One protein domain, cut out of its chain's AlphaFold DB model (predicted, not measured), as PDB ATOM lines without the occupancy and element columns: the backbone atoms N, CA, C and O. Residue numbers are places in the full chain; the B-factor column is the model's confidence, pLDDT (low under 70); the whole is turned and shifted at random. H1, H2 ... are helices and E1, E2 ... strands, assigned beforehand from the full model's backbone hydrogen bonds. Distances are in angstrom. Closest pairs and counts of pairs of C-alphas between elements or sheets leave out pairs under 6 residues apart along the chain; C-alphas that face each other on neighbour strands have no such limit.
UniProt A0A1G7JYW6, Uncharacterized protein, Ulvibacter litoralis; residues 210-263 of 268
ATOM      1  N   ILE A 210      40.107 -27.499  35.016       67.75
ATOM      2  CA  ILE A 210      40.514 -28.710  35.727       67.75
ATOM      3  C   ILE A 210      41.984 -28.550  36.118       67.75
ATOM      4  O   ILE A 210      42.869 -28.596  35.272       67.75
ATOM      5  N   ASN A 211      42.274 -28.354  37.404       73.81
ATOM      6  CA  ASN A 211      43.660 -28.421  37.865       73.81
ATOM      7  C   ASN A 211      44.111 -29.882  37.890       73.81
ATOM      8  O   ASN A 211      43.433 -30.727  38.473       73.81
ATOM      9  N   GLN A 212      45.272 -30.172  37.309       75.31
ATOM     10  CA  GLN A 212      45.838 -31.516  37.333       75.31
ATOM     11  C   GLN A 212      46.889 -31.616  38.435       75.31
ATOM     12  O   GLN A 212      47.782 -30.772  38.536       75.31
ATOM     13  N   VAL A 213      46.807 -32.663  39.253       77.88
ATOM     14  CA  VAL A 213      47.888 -33.040  40.169       77.88
ATOM     15  C   VAL A 213      48.740 -34.084  39.468       77.88
ATOM     16  O   VAL A 213      48.237 -35.124  39.054       77.88
ATOM     17  N   MET A 214      50.029 -33.801  39.319       82.38
ATOM     18  CA  MET A 214      50.988 -34.710  38.700       82.38
ATOM     19  C   MET A 214      52.043 -35.127  39.721       82.38
ATOM     20  O   MET A 214      52.551 -34.285  40.463       82.38
ATOM     21  N   ALA A 215      52.413 -36.406  39.723       81.75
ATOM     22  CA  ALA A 215      53.607 -36.866  40.419       81.75
ATOM     23  C   ALA A 215      54.853 -36.513  39.587       81.75
ATOM     24  O   ALA A 215      54.898 -36.760  38.380       81.75
ATOM     25  N   LYS A 216      55.868 -35.929  40.224       83.12
ATOM     26  CA  LYS A 216      57.174 -35.631  39.628       83.12
ATOM     27  C   LYS A 216      58.267 -36.121  40.577       83.12
ATOM     28  O   LYS A 216      58.701 -35.399  41.468       83.12
ATOM     29  N   GLY A 217      58.696 -37.370  40.394       86.00
ATOM     30  CA  GLY A 217      59.569 -38.047  41.355       86.00
ATOM     31  C   GLY A 217      58.824 -38.310  42.665       86.00
ATOM     32  O   GLY A 217      57.767 -38.934  42.652       86.00
ATOM     33  N   THR A 218      59.358 -37.815  43.783       82.25
ATOM     34  CA  THR A 218      58.731 -37.894  45.116       82.25
ATOM     35  C   THR A 218      57.790 -36.727  45.425       82.25
ATOM     36  O   THR A 218      57.201 -36.698  46.506       82.25
ATOM     37  N   ASP A 219      57.647 -35.769  44.508       80.19
ATOM     38  CA  ASP A 219      56.854 -34.559  44.707       80.19
ATOM     39  C   ASP A 219      55.502 -34.637  43.993       80.19
ATOM     40  O   ASP A 219      55.403 -35.115  42.861       80.19
ATOM     41  N   PHE A 220      54.470 -34.068  44.615       77.44
ATOM     42  CA  PHE A 220      53.198 -33.770  43.968       77.44
ATOM     43  C   PHE A 220      53.161 -32.312  43.540       77.44
ATOM     44  O   PHE A 220      53.399 -31.390  44.328       77.44
ATOM     45  N   VAL A 221      52.829 -32.104  42.275       81.31
ATOM     46  CA  VAL A 221      52.847 -30.801  41.631       81.31
ATOM     47  C   VAL A 221      51.449 -30.474  41.121       81.31
ATOM     48  O   VAL A 221      50.904 -31.193  40.283       81.31
ATOM     49  N   LEU A 222      50.882 -29.362  41.593       78.88
ATOM     50  CA  LEU A 222      49.669 -28.794  41.016       78.88
ATOM     51  C   LEU A 222      50.042 -28.085  39.724       78.88
ATOM     52  O   LEU A 222      50.715 -27.050  39.744       78.88
ATOM     53  N   LYS A 223      49.565 -28.609  38.603       75.94
ATOM     54  CA  LYS A 223      49.578 -27.905  37.332       75.94
ATOM     55  C   LYS A 223      48.246 -27.181  37.192       75.94
ATOM     56  O   LYS A 223      47.213 -27.794  36.926       75.94
ATOM     57  N   LYS A 224      48.276 -25.862  37.394       67.56
ATOM     58  CA  LYS A 224      47.130 -25.013  37.072       67.56
ATOM     59  C   LYS A 224      46.928 -25.027  35.565       67.56
ATOM     60  O   LYS A 224      47.847 -24.664  34.828       67.56
ATOM     61  N   GLU A 225      45.762 -25.469  35.116       69.62
ATOM     62  CA  GLU A 225      45.431 -25.375  33.701       69.62
ATOM     63  C   GLU A 225      45.094 -23.934  33.316       69.62
ATOM     64  O   GLU A 225      44.552 -23.156  34.101       69.62
ATOM     65  N   GLN A 226      45.478 -23.576  32.092       71.94
ATOM     66  CA  GLN A 226      45.089 -22.317  31.465       71.94
ATOM     67  C   GLN A 226      43.580 -22.334  31.212       71.94
ATOM     68  O   GLN A 226      43.029 -23.380  30.865       71.94
ATOM     69  N   ILE A 227      42.927 -21.176  31.325       72.94
ATOM     70  CA  ILE A 227      41.522 -21.055  30.937       72.94
ATOM     71  C   ILE A 227      41.420 -21.354  29.442       72.94
ATOM     72  O   ILE A 227      42.047 -20.697  28.605       72.94
ATOM     73  N   SER A 228      40.633 -22.371  29.120       69.75
ATOM     74  CA  SER A 228      40.197 -22.679  27.764       69.75
ATOM     75  C   SER A 228      38.693 -22.472  27.682       69.75
ATOM     76  O   SER A 228      37.984 -22.505  28.688       69.75
ATOM     77  N   THR A 229      38.223 -22.183  26.481       65.94
ATOM     78  CA  THR A 229      36.796 -22.029  26.197       65.94
ATOM     79  C   THR A 229      36.092 -23.387  26.319       65.94
ATOM     80  O   THR A 229      36.700 -24.411  26.002       65.94
ATOM     81  N   PRO A 230      34.850 -23.473  26.826       55.22
ATOM     82  CA  PRO A 230      34.340 -24.680  27.477       55.22
ATOM     83  C   PRO A 230      33.726 -25.668  26.499       55.22
ATOM     84  O   PRO A 230      32.966 -26.533  26.920       55.22
ATOM     85  N   LEU A 231      34.016 -25.568  25.204       54.12
ATOM     86  CA  LEU A 231      33.346 -26.347  24.160       54.12
ATOM     87  C   LEU A 231      33.606 -27.861  24.217       54.12
ATOM     88  O   LEU A 231      33.249 -28.560  23.279       54.12
ATOM     89  N   ASP A 232      34.137 -28.372  25.330       49.53
ATOM     90  CA  ASP A 232      34.887 -29.602  25.565       49.53
ATOM     91  C   ASP A 232      36.394 -29.293  25.589       49.53
ATOM     92  O   ASP A 232      36.926 -28.595  24.721       49.53
ATOM     93  N   SER A 233      37.102 -29.884  26.556       53.53
ATOM     94  CA  SER A 233      38.567 -30.018  26.579       53.53
ATOM     95  C   SER A 233      39.162 -30.380  25.205       53.53
ATOM     96  O   SER A 233      40.297 -30.015  24.887       53.53
ATOM     97  N   LYS A 234      38.368 -31.050  24.356       56.38
ATOM     98  CA  LYS A 234      38.692 -31.450  22.987       56.38
ATOM     99  C   LYS A 234      38.115 -30.575  21.875       56.38
ATOM    100  O   LYS A 234      38.410 -30.881  20.718       56.38
ATOM    101  N   LYS A 235      37.382 -29.480  22.118       64.06
ATOM    102  CA  LYS A 235      36.817 -28.597  21.058       64.06
ATOM    103  C   LYS A 235      36.880 -27.085  21.342       64.06
ATOM    104  O   LYS A 235      36.246 -26.317  20.630       64.06
ATOM    105  N   TYR A 236      37.679 -26.644  22.310       78.50
ATOM    106  CA  TYR A 236      37.903 -25.213  22.550       78.50
ATOM    107  C   TYR A 236      38.470 -24.484  21.312       78.50
ATOM    108  O   TYR A 236      39.317 -25.038  20.599       78.50
ATOM    109  N   LEU A 237      38.031 -23.240  21.082       87.12
ATOM    110  CA  LEU A 237      38.556 -22.363  20.026       87.12
ATOM    111  C   LEU A 237      39.783 -21.596  20.525       87.12
ATOM    112  O   LEU A 237      40.850 -21.642  19.903       87.12
ATOM    113  N   PHE A 238      39.634 -20.944  21.679       89.50
ATOM    114  CA  PHE A 238      40.688 -20.158  22.312       89.50
ATOM    115  C   PHE A 238      41.177 -20.749  23.630       89.50
ATOM    116  O   PHE A 238      40.420 -21.362  24.390       89.50
ATOM    117  N   LYS A 239      42.458 -20.499  23.911       87.56
ATOM    118  CA  LYS A 239      43.113 -20.794  25.185       87.56
ATOM    119  C   LYS A 239      43.981 -19.619  25.613       87.56
ATOM    120  O   LYS A 239      44.726 -19.065  24.801       87.56
ATOM    121  N   GLU A 240      43.884 -19.230  26.882       83.94
ATOM    122  CA  GLU A 240      44.717 -18.163  27.431       83.94
ATOM    123  C   GLU A 240      46.195 -18.572  27.395       83.94
ATOM    124  O   GLU A 240      46.571 -19.638  27.886       83.94
ATOM    125  N   TYR A 241      47.055 -17.711  26.847       81.06
ATOM    126  CA  TYR A 241      48.497 -17.920  26.897       81.06
ATOM    127  C   TYR A 241      49.087 -17.243  28.139       81.06
ATOM    128  O   TYR A 241      49.237 -16.024  28.191       81.06
ATOM    129  N   LEU A 242      49.474 -18.044  29.135       69.38
ATOM    130  CA  LEU A 242      50.102 -17.558  30.376       69.38
ATOM    131  C   LEU A 242      51.638 -17.405  30.286       69.38
ATOM    132  O   LEU A 242      52.294 -17.119  31.288       69.38
ATOM    133  N   GLY A 243      52.237 -17.585  29.103       64.75
ATOM    134  CA  GLY A 243      53.695 -17.622  28.948       64.75
ATOM    135  C   GLY A 243      54.346 -18.881  29.538       64.75
ATOM    136  O   GLY A 243      53.674 -19.784  30.032       64.75
ATOM    137  N   PHE A 244      55.683 -18.945  29.500       49.31
ATOM    138  CA  PHE A 244      56.471 -20.095  29.984       49.31
ATOM    139  C   PHE A 244      56.410 -20.320  31.503       49.31
ATOM    140  O   PHE A 244      56.848 -21.363  31.987       49.31
ATOM    141  N   LYS A 245      55.836 -19.390  32.278       51.31
ATOM    142  CA  LYS A 245      55.594 -19.592  33.711       51.31
ATOM    143  C   LYS A 245      54.312 -20.398  33.917       51.31
ATOM    144  O   LYS A 245      53.342 -19.912  34.494       51.31
ATOM    145  N   ASN A 246      54.327 -21.664  33.505       53.75
ATOM    146  CA  ASN A 246      53.458 -22.646  34.142       53.75
ATOM    147  C   ASN A 246      53.834 -22.654  35.625       53.75
ATOM    148  O   ASN A 246      54.890 -23.157  36.004       53.75
ATOM    149  N   SER A 247      53.005 -22.021  36.456       57.94
ATOM    150  CA  SER A 247      53.198 -21.991  37.903       57.94
ATOM    151  C   SER A 247      52.826 -23.360  38.457       57.94
ATOM    152  O   SER A 247      51.710 -23.619  38.898       57.94
ATOM    153  N   SER A 248      53.774 -24.278  38.349       62.66
ATOM    154  CA  SER A 248      53.712 -25.563  39.008       62.66
ATOM    155  C   SER A 248      53.930 -25.324  40.498       62.66
ATOM    156  O   SER A 248      55.010 -24.887  40.896       62.66
ATOM    157  N   VAL A 249      52.906 -25.550  41.316       75.19
ATOM    158  CA  VAL A 249      53.019 -25.385  42.770       75.19
ATOM    159  C   VAL A 249      53.287 -26.755  43.370       75.19
ATOM    160  O   VAL A 249      52.468 -27.660  43.216       75.19
ATOM    161  N   LYS A 250      54.433 -26.924  44.032       78.19
ATOM    162  CA  LYS A 250      54.699 -28.119  44.839       78.19
ATOM    163  C   LYS A 250      53.709 -28.128  46.006       78.19
ATOM    164  O   LYS A 250      53.652 -27.156  46.752       78.19
ATOM    165  N   ILE A 251      52.892 -29.174  46.102       80.31
ATOM    166  CA  ILE A 251      51.806 -29.264  47.092       80.31
ATOM    167  C   ILE A 251      52.231 -30.103  48.296       80.31
ATOM    168  O   ILE A 251      51.846 -29.796  49.420       80.31
ATOM    169  N   ALA A 252      52.986 -31.176  48.046       75.12
ATOM    170  CA  ALA A 252      53.473 -32.087  49.072       75.12
ATOM    171  C   ALA A 252      54.611 -32.962  48.531       75.12
ATOM    172  O   ALA A 252      54.710 -33.192  47.323       75.12
ATOM    173  N   THR A 253      55.429 -33.490  49.433       76.81
ATOM    174  CA  THR A 253      56.334 -34.619  49.190       76.81
ATOM    175  C   THR A 253      55.682 -35.937  49.626       76.81
ATOM    176  O   THR A 253      54.792 -35.954  50.477       76.81
ATOM    177  N   ASN A 254      56.154 -37.067  49.092       72.19
ATOM    178  CA  ASN A 254      55.777 -38.397  49.580       72.19
ATOM    179  C   ASN A 254      56.047 -38.552  51.084       72.19
ATOM    180  O   ASN A 254      55.237 -39.160  51.774       72.19
ATOM    181  N   GLN A 255      57.137 -37.973  51.602       72.44
ATOM    182  CA  GLN A 255      57.461 -38.046  53.026       72.44
ATOM    183  C   GLN A 255      56.427 -37.300  53.876       72.44
ATOM    184  O   GLN A 255      55.916 -37.865  54.831       72.44
ATOM    185  N   GLU A 256      56.016 -36.093  53.476       73.25
ATOM    186  CA  GLU A 256      54.970 -35.333  54.181       73.25
ATOM    187  C   GLU A 256      53.612 -36.053  54.179       73.25
ATOM    188  O   GLU A 256      52.843 -35.946  55.136       73.25
ATOM    189  N   LEU A 257      53.294 -36.791  53.111       70.12
ATOM    190  CA  LEU A 257      52.087 -37.619  53.058       70.12
ATOM    191  C   LEU A 257      52.210 -38.854  53.956       70.12
ATOM    192  O   LEU A 257      51.268 -39.164  54.682       70.12
ATOM    193  N   ILE A 258      53.366 -39.519  53.952       69.75
ATOM    194  CA  ILE A 258      53.657 -40.655  54.834       69.75
ATOM    195  C   ILE A 258      53.600 -40.217  56.302       69.75
ATOM    196  O   ILE A 258      52.957 -40.883  57.108       69.75
ATOM    197  N   ASP A 259      54.184 -39.078  56.656       73.12
ATOM    198  CA  ASP A 259      54.193 -38.538  58.019       73.12
ATOM    199  C   ASP A 259      52.772 -38.187  58.497       73.12
ATOM    200  O   ASP A 259      52.399 -38.480  59.636       73.12
ATOM    201  N   ARG A 260      51.914 -37.667  57.602       72.38
ATOM    202  CA  ARG A 260      50.487 -37.422  57.890       72.38
ATOM    203  C   ARG A 260      49.691 -38.704  58.114       72.38
ATOM    204  O   ARG A 260      48.853 -38.731  59.010       72.38
ATOM    205  N   VAL A 261      49.926 -39.741  57.312       71.38
ATOM    206  CA  VAL A 261      49.221 -41.030  57.437       71.38
ATOM    207  C   VAL A 261      49.712 -41.808  58.660       71.38
ATOM    208  O   VAL A 261      48.924 -42.462  59.335       71.38
ATOM    209  N   THR A 262      51.003 -41.713  58.977       78.75
ATOM    210  CA  THR A 262      51.629 -42.457  60.082       78.75
ATOM    211  C   THR A 262      51.598 -41.721  61.424       78.75
ATOM    212  O   THR A 262      52.083 -42.266  62.412       78.75
ATOM    213  N   PHE A 263      51.048 -40.499  61.480       68.81
ATOM    214  CA  PHE A 263      51.071 -39.594  62.643       68.81
ATOM    215  C   PHE A 263      52.477 -39.296  63.202       68.81
ATOM    216  O   PHE A 263      52.611 -38.716  64.284       68.81
TER     217      PHE A 263
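This is residues 210 to 263 of the 268 residues of an uncharacterized protein of Ulvibacter litoralis (UniProt A0A1G7JYW6). The model is a small, twisted three-stranded sheet of E1, E2 and E4, with an open loop reaching out from one end and a short helix, H1, at the other. The loop, residues 224 to 247, runs out from E2 and folds back to E4, with the short strand E3 far out on it; at the opposite end, residues 258 to 263 stick out. You have 54 printed residues with four named strands and one named helix, in the order E1, E2, E3, E4, H1; the sheet runs E1, E2, E4, all antiparallel, and the class is mixed, helices and strands. The whole is only just extended, close to loose, with a radius of gyration of the C-alphas of 15.1 A, and spans 47 by 23 by 15 A.

Start at E1, residues 212 to 216, an edge strand. It forms a hairpin with E2, residues 219 to 223, the inner strand; they are antiparallel at 148 degrees, and you will find N 214 and O 221 within hydrogen-bond range at 2.9 A. E3, residues 238 to 240, pairs with no named strand and is apart from E1 and E2. E4, residues 248 to 253, is the other edge strand, antiparallel to E2 at 151 degrees; look for N 222 and O 249, 2.8 A apart. The sheet is only just strongly twisted, its C-alphas lying up to 4.3 A off its best plane. H1, residues 254 to 262, is on the sheet but only grazes it, with residues 254 to 259; its closest C-alphas to E2 are those of Asn 254 and Asp 219, 6.3 A apart. In H1 every O i to N i+4 pair is within hydrogen-bond range.

Find C-alpha 212 at (45.838, -31.516, 37.333); from there E1 runs 12.3 A to Lys 216. E2 covers 12.3 A from Asp 219 to Lys 223. E3 begins at Phe 238, with its C-alpha at (40.688, -20.158, 22.312), and ends at Glu 240. E4, the longest strand with six residues, runs 13.9 A from Ser 248 to Thr 253. H1 begins at Asn 254 and runs 12.0 A to C-alpha 262 at (51.629, -42.457, 60.082).

The two C-alphas farthest apart, those of Leu 237 and Phe 263, are 47.6 A from each other. The printed part has no cut. The link from E2 to E3, 14 residues, is long. The mean pLDDT of the printed part is 71.8, and 20 residues are under 70, among them residues 228 to 235 and 242 to 248.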